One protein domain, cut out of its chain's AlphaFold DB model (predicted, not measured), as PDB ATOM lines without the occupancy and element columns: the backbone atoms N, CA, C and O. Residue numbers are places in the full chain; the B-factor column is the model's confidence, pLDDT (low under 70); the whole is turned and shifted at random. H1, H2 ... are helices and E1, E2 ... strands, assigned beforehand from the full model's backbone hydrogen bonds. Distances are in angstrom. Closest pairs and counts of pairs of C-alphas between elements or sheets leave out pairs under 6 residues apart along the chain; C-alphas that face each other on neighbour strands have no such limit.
ATOM      1  N   ARG A  75     133.215 -19.357 166.533       88.88
ATOM      2  CA  ARG A  75     131.862 -19.901 166.374       88.88
ATOM      3  C   ARG A  75     130.949 -18.841 165.760       88.88
ATOM      4  O   ARG A  75     131.121 -17.642 165.973       88.88
ATOM      5  N   THR A  76     130.025 -19.278 164.917       89.00
ATOM      6  CA  THR A  76     128.965 -18.423 164.364       89.00
ATOM      7  C   THR A  76     127.801 -18.336 165.340       89.00
ATOM      8  O   THR A  76     127.626 -19.213 166.188       89.00
ATOM      9  N   VAL A  77     126.951 -17.323 165.192       88.62
ATOM     10  CA  VAL A  77     125.721 -17.209 166.000       88.62
ATOM     11  C   VAL A  77     124.769 -18.397 165.821       88.62
ATOM     12  O   VAL A  77     124.032 -18.744 166.735       88.62
ATOM     13  N   PHE A  78     124.866 -19.098 164.690       90.44
ATOM     14  CA  PHE A  78     124.142 -20.338 164.400       90.44
ATOM     15  C   PHE A  78     124.802 -21.585 164.991       90.44
ATOM     16  O   PHE A  78     124.521 -22.696 164.566       90.44
ATOM     17  N   GLY A  79     125.750 -21.424 165.907       90.50
ATOM     18  CA  GLY A  79     126.363 -22.523 166.630       90.50
ATOM     19  C   GLY A  79     127.353 -23.392 165.859       90.50
ATOM     20  O   GLY A  79     127.820 -24.394 166.404       90.50
ATOM     21  N   VAL A  80     127.714 -22.996 164.638       91.88
ATOM     22  CA  VAL A  80     128.723 -23.673 163.815       91.88
ATOM     23  C   VAL A  80     130.107 -23.156 164.172       91.88
ATOM     24  O   VAL A  80     130.370 -21.957 164.054       91.88
ATOM     25  N   GLU A  81     130.991 -24.056 164.579       92.50
ATOM     26  CA  GLU A  81     132.393 -23.760 164.837       92.50
ATOM     27  C   GLU A  81     133.222 -23.834 163.566       92.50
ATOM     28  O   GLU A  81     132.957 -24.637 162.668       92.50
ATOM     29  N   ARG A  82     134.229 -22.968 163.476       92.31
ATOM     30  CA  ARG A  82     135.015 -22.764 162.264       92.31
ATOM     31  C   ARG A  82     136.500 -22.660 162.584       92.31
ATOM     32  O   ARG A  82     136.892 -22.102 163.609       92.31
ATOM     33  N   ARG A  83     137.328 -23.196 161.687       92.62
ATOM     34  CA  ARG A  83     138.803 -23.129 161.731       92.62
ATOM     35  C   ARG A  83     139.360 -22.340 160.552       92.62
ATOM     36  O   ARG A  83     138.704 -22.236 159.518       92.62
ATOM     37  N   GLY A  84     140.601 -21.879 160.671       85.00
ATOM     38  CA  GLY A  84     141.308 -21.147 159.617       85.00
ATOM     39  C   GLY A  84     141.115 -19.630 159.690       85.00
ATOM     40  O   GLY A  84     140.569 -19.114 160.660       85.00
ATOM     41  N   LEU A  85     141.602 -18.928 158.663       77.06
ATOM     42  CA  LEU A  85     141.623 -17.464 158.585       77.06
ATOM     43  C   LEU A  85     140.367 -16.900 157.897       77.06
ATOM     44  O   LEU A  85     139.736 -17.567 157.071       77.06
ATOM     45  N   GLY A  86     140.020 -15.650 158.213       76.38
ATOM     46  CA  GLY A  86     138.872 -14.951 157.630       76.38
ATOM     47  C   GLY A  86     137.547 -15.666 157.915       76.38
ATOM     48  O   GLY A  86     137.208 -15.927 159.064       76.38
ATOM     49  N   TYR A  87     136.800 -16.016 156.863       74.12
ATOM     50  CA  TYR A  87     135.528 -16.740 156.996       74.12
ATOM     51  C   TYR A  87     135.688 -18.201 157.444       74.12
ATOM     52  O   TYR A  87     134.687 -18.832 157.788       74.12
ATOM     53  N   GLY A  88     136.906 -18.753 157.451       87.38
ATOM     54  CA  GLY A  88     137.200 -20.110 157.915       87.38
ATOM     55  C   GLY A  88     136.407 -21.225 157.215       87.38
ATOM     56  O   GLY A  88     135.659 -20.998 156.265       87.38
ATOM     57  N   GLN A  89     136.550 -22.451 157.714       91.38
ATOM     58  CA  GLN A  89     135.808 -23.641 157.279       91.38
ATOM     59  C   GLN A  89     135.035 -24.235 158.458       91.38
ATOM     60  O   GLN A  89     135.603 -24.278 159.555       91.38
ATOM     61  N   PRO A  90     133.781 -24.690 158.267       92.25
ATOM     62  CA  PRO A  90     133.029 -25.352 159.326       92.25
ATOM     63  C   PRO A  90     133.748 -26.623 159.783       92.25
ATOM     64  O   PRO A  90     134.302 -27.364 158.972       92.25
ATOM     65  N   ILE A  91     133.769 -26.844 161.093       92.38
ATOM     66  CA  ILE A  91     134.328 -28.046 161.727       92.38
ATOM     67  C   ILE A  91     133.212 -29.050 162.008       92.38
ATOM     68  O   ILE A  91     133.424 -30.256 161.940       92.38
ATOM     69  N   ASN A  92     132.019 -28.544 162.312       88.62
ATOM     70  CA  ASN A  92     130.836 -29.330 162.604       88.62
ATOM     71  C   ASN A  92     129.659 -28.923 161.709       88.62
ATOM     72  O   ASN A  92     129.579 -27.802 161.205       88.62
ATOM     73  N   HIS A  93     128.719 -29.852 161.549       92.06
ATOM     74  CA  HIS A  93     127.503 -29.674 160.760       92.06
ATOM     75  C   HIS A  93     126.287 -30.080 161.609       92.06
ATOM     76  O   HIS A  93     125.697 -31.129 161.368       92.06
ATOM     77  N   PRO A  94     125.919 -29.290 162.637       90.56
ATOM     78  CA  PRO A  94     124.962 -29.705 163.672       90.56
ATOM     79  C   PRO A  94     123.551 -30.007 163.150       90.56
ATOM     80  O   PRO A  94     122.771 -30.631 163.857       90.56
ATOM     81  N   LEU A  95     123.228 -29.558 161.935       94.12
ATOM     82  CA  LEU A  95     121.929 -29.750 161.294       94.12
ATOM     83  C   LEU A  95     121.988 -30.663 160.059       94.12
ATOM     84  O   LEU A  95     121.008 -30.722 159.327       94.12
ATOM     85  N   ALA A  96     123.114 -31.340 159.791       95.88
ATOM     86  CA  ALA A  96     123.264 -32.170 158.588       95.88
ATOM     87  C   ALA A  96     122.200 -33.275 158.495       95.88
ATOM     88  O   ALA A  96     121.641 -33.489 157.423       95.88
ATOM     89  N   ASP A  97     121.892 -33.901 159.631       96.62
ATOM     90  CA  ASP A  97     120.973 -35.038 159.736       96.62
ATOM     91  C   ASP A  97     119.764 -34.729 160.641       96.62
ATOM     92  O   ASP A  97     119.110 -35.636 161.153       96.62
ATOM     93  N   ALA A  98     119.475 -33.445 160.883       96.62
ATOM     94  CA  ALA A  98     118.421 -33.037 161.807       96.62
ATOM     95  C   ALA A  98     117.018 -33.333 161.253       96.62
ATOM     96  O   ALA A  98     116.675 -32.988 160.120       96.62
ATOM     97  N   SER A  99     116.165 -33.908 162.093       97.75
ATOM     98  CA  SER A  99     114.728 -34.007 161.855       97.75
ATOM     99  C   SER A  99     114.046 -32.638 161.937       97.75
ATOM    100  O   SER A  99     114.558 -31.686 162.528       97.75
ATOM    101  N   LEU A 100     112.820 -32.543 161.413       97.44
ATOM    102  CA  LEU A 100     112.017 -31.319 161.506       97.44
ATOM    103  C   LEU A 100     111.833 -30.850 162.960       97.44
ATOM    104  O   LEU A 100     111.903 -29.656 163.242       97.44
ATOM    105  N   LYS A 101     111.633 -31.788 163.893       97.44
ATOM    106  CA  LYS A 101     111.512 -31.466 165.317       97.44
ATOM    107  C   LYS A 101     112.805 -30.852 165.862       97.44
ATOM    108  O   LYS A 101     112.744 -29.834 166.540       97.44
ATOM    109  N   GLU A 102     113.957 -31.427 165.537       97.06
ATOM    110  CA  GLU A 102     115.258 -30.916 165.991       97.06
ATOM    111  C   GLU A 102     115.586 -29.540 165.403       97.06
ATOM    112  O   GLU A 102     116.205 -28.724 166.078       97.06
ATOM    113  N   ILE A 103     115.121 -29.240 164.186       96.31
ATOM    114  CA  ILE A 103     115.220 -27.900 163.587       96.31
ATOM    115  C   ILE A 103     114.394 -26.881 164.383       96.31
ATOM    116  O   ILE A 103     114.873 -25.777 164.651       96.31
ATOM    117  N   HIS A 104     113.166 -27.232 164.773       95.81
ATOM    118  CA  HIS A 104     112.314 -26.351 165.579       95.81
ATOM    119  C   HIS A 104     112.855 -26.134 166.993       95.81
ATOM    120  O   HIS A 104     112.758 -25.025 167.514       95.81
ATOM    121  N   ASP A 105     113.458 -27.164 167.585       96.12
ATOM    122  CA  ASP A 105     114.047 -27.097 168.925       96.12
ATOM    123  C   ASP A 105     115.477 -26.528 168.925       96.12
ATOM    124  O   ASP A 105     116.093 -26.371 169.986       96.12
ATOM    125  N   TYR A 106     116.037 -26.235 167.747       95.31
ATOM    126  CA  TYR A 106     117.389 -25.719 167.635       95.31
ATOM    127  C   TYR A 106     117.514 -24.363 168.333       95.31
ATOM    128  O   TYR A 106     116.627 -23.510 168.272       95.31
ATOM    129  N   ARG A 107     118.661 -24.132 168.980       91.25
ATOM    130  CA  ARG A 107     118.974 -22.852 169.628       91.25
ATOM    131  C   ARG A 107     119.359 -21.810 168.579       91.25
ATOM    132  O   ARG A 107     120.536 -21.492 168.419       91.25
ATOM    133  N   TRP A 108     118.360 -21.322 167.851       92.06
ATOM    134  CA  TRP A 108     118.504 -20.219 166.909       92.06
ATOM    135  C   TRP A 108     119.006 -18.957 167.624       92.06
ATOM    136  O   TRP A 108     118.676 -18.745 168.794       92.06
ATOM    137  N   PRO A 109     119.829 -18.134 166.955       90.06
ATOM    138  CA  PRO A 109     120.384 -16.944 167.576       90.06
ATOM    139  C   PRO A 109     119.309 -15.908 167.888       90.06
ATOM    140  O   PRO A 109     118.375 -15.716 167.109       90.06
ATOM    141  N   ASP A 110     119.486 -15.202 169.002       89.12
ATOM    142  CA  ASP A 110     118.677 -14.028 169.312       89.12
ATOM    143  C   ASP A 110     119.069 -12.882 168.357       89.12
ATOM    144  O   ASP A 110     120.261 -12.556 168.255       89.12
ATOM    145  N   PRO A 111     118.109 -12.244 167.661       87.06
ATOM    146  CA  PRO A 111     118.377 -11.075 166.825       87.06
ATOM    147  C   PRO A 111     119.114  -9.942 167.555       87.06
ATOM    148  O   PRO A 111     119.823  -9.164 166.916       87.06
ATOM    149  N   ALA A 112     118.981  -9.859 168.880       86.31
ATOM    150  CA  ALA A 112     119.638  -8.859 169.705       86.31
ATOM    151  C   ALA A 112     121.147  -9.082 169.889       86.31
ATOM    152  O   ALA A 112     121.790  -8.158 170.365       86.31
ATOM    153  N   TRP A 113     121.716 -10.245 169.527       85.81
ATOM    154  CA  TRP A 113     123.160 -10.543 169.658       85.81
ATOM    155  C   TRP A 113     124.059  -9.880 168.591       85.81
ATOM    156  O   TRP A 113     125.280 -10.018 168.648       85.81
ATOM    157  N   SER A 114     123.460  -9.217 167.599       69.31
ATOM    158  CA  SER A 114     124.051  -8.365 166.550       69.31
ATOM    159  C   SER A 114     125.546  -8.495 166.179       69.31
ATOM    160  O   SER A 114     126.259  -7.513 166.128       69.31
ATOM    161  N   ALA A 115     125.994  -9.660 165.714       64.31
ATOM    162  CA  ALA A 115     127.024  -9.855 164.674       64.31
ATOM    163  C   ALA A 115     126.933 -11.314 164.205       64.31
ATOM    164  O   ALA A 115     126.387 -12.140 164.918       64.31
ATOM    165  N   ILE A 116     127.470 -11.689 163.038       58.34
ATOM    166  CA  ILE A 116     127.397 -13.091 162.552       58.34
ATOM    167  C   ILE A 116     128.433 -14.008 163.257       58.34
ATOM    168  O   ILE A 116     128.352 -15.238 163.178       58.34
ATOM    169  N   ILE A 117     129.396 -13.428 163.984       56.69
ATOM    170  CA  ILE A 117     130.536 -14.123 164.603       56.69
ATOM    171  C   ILE A 117     130.514 -13.875 166.113       56.69
ATOM    172  O   ILE A 117     130.449 -12.726 166.530       56.69
ATOM    173  N   THR A 118     130.590 -14.938 166.918       55.00
ATOM    174  CA  THR A 118     130.460 -14.846 168.383       55.00
ATOM    175  C   THR A 118     131.787 -14.594 169.097       55.00
ATOM    176  O   THR A 118     131.787 -14.084 170.208       55.00
ATOM    177  N   LYS A 119     132.925 -15.025 168.526       55.69
ATOM    178  CA  LYS A 119     134.241 -14.966 169.192       55.69
ATOM    179  C   LYS A 119     135.380 -15.268 168.229       55.69
ATOM    180  O   LYS A 119     135.349 -16.335 167.643       55.69
ATOM    181  N   VAL A 120     136.398 -14.419 168.122       54.09
ATOM    182  CA  VAL A 120     137.668 -14.748 167.446       54.09
ATOM    183  C   VAL A 120     138.687 -15.106 168.530       54.09
ATOM    184  O   VAL A 120     138.831 -14.342 169.485       54.09
ATOM    185  N   LYS A 121     139.364 -16.260 168.448       49.06
ATOM    186  CA  LYS A 121     140.572 -16.486 169.263       49.06
ATOM    187  C   LYS A 121     141.622 -15.452 168.840       49.06
ATOM    188  O   LYS A 121     142.001 -15.440 167.671       49.06
TER     189      LYS A 121
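AT A GLANCE: This is residues 75 to 121 of the 122 residues of an uncharacterized protein of Planctomycetes bacterium (UniProt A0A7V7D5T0). This is a flat, open loop of chain with little regular structure: the short helix H1 is at one end, the short strands E1 and E2 are at the other, and two long links form the sides. Residues 75 to 76 run between the two strands and pair with E2. The printed part has 47 residues, with E1, H1 and E2 in that order, a mixed class with only 12 residues in named elements. It is only just loose, close to compact, with a radius of gyration of the C-alphas of 11.9 A and spans of 33 by 26 by 12 A.

IN THESE COORDINATES: H1, residues 100 to 104, is 6.4 A long and begins at C-alpha 100 (112.017, -31.319, 161.506). E1 is residues 81 to 83, 7.2 A long. E2, residues 117 to 120, is 7.7 A long and ends at C-alpha 120 (137.668, -14.748, 167.446).

HOW THE PARTS SIT: H1 is apart from E1 and from E2, and E1 and E2 are apart. In H1 the O i to N i+4 pair is within hydrogen-bond range. E1 and E2 pair with no named strand. Residues 75 to 76 pair antiparallel with residues 117 to 119 of E2, and residues 82 to 83 of E1 with residues 89 to 90.

THE WHOLE: The C-alphas farthest apart, of Leu 85 and Lys 101, are 33.9 A apart. The printed part has no cut. Both links are long, with 16 residues from E1 to H1 and 12 from H1 to E2. Residues 114 to 121 have pLDDT under 70.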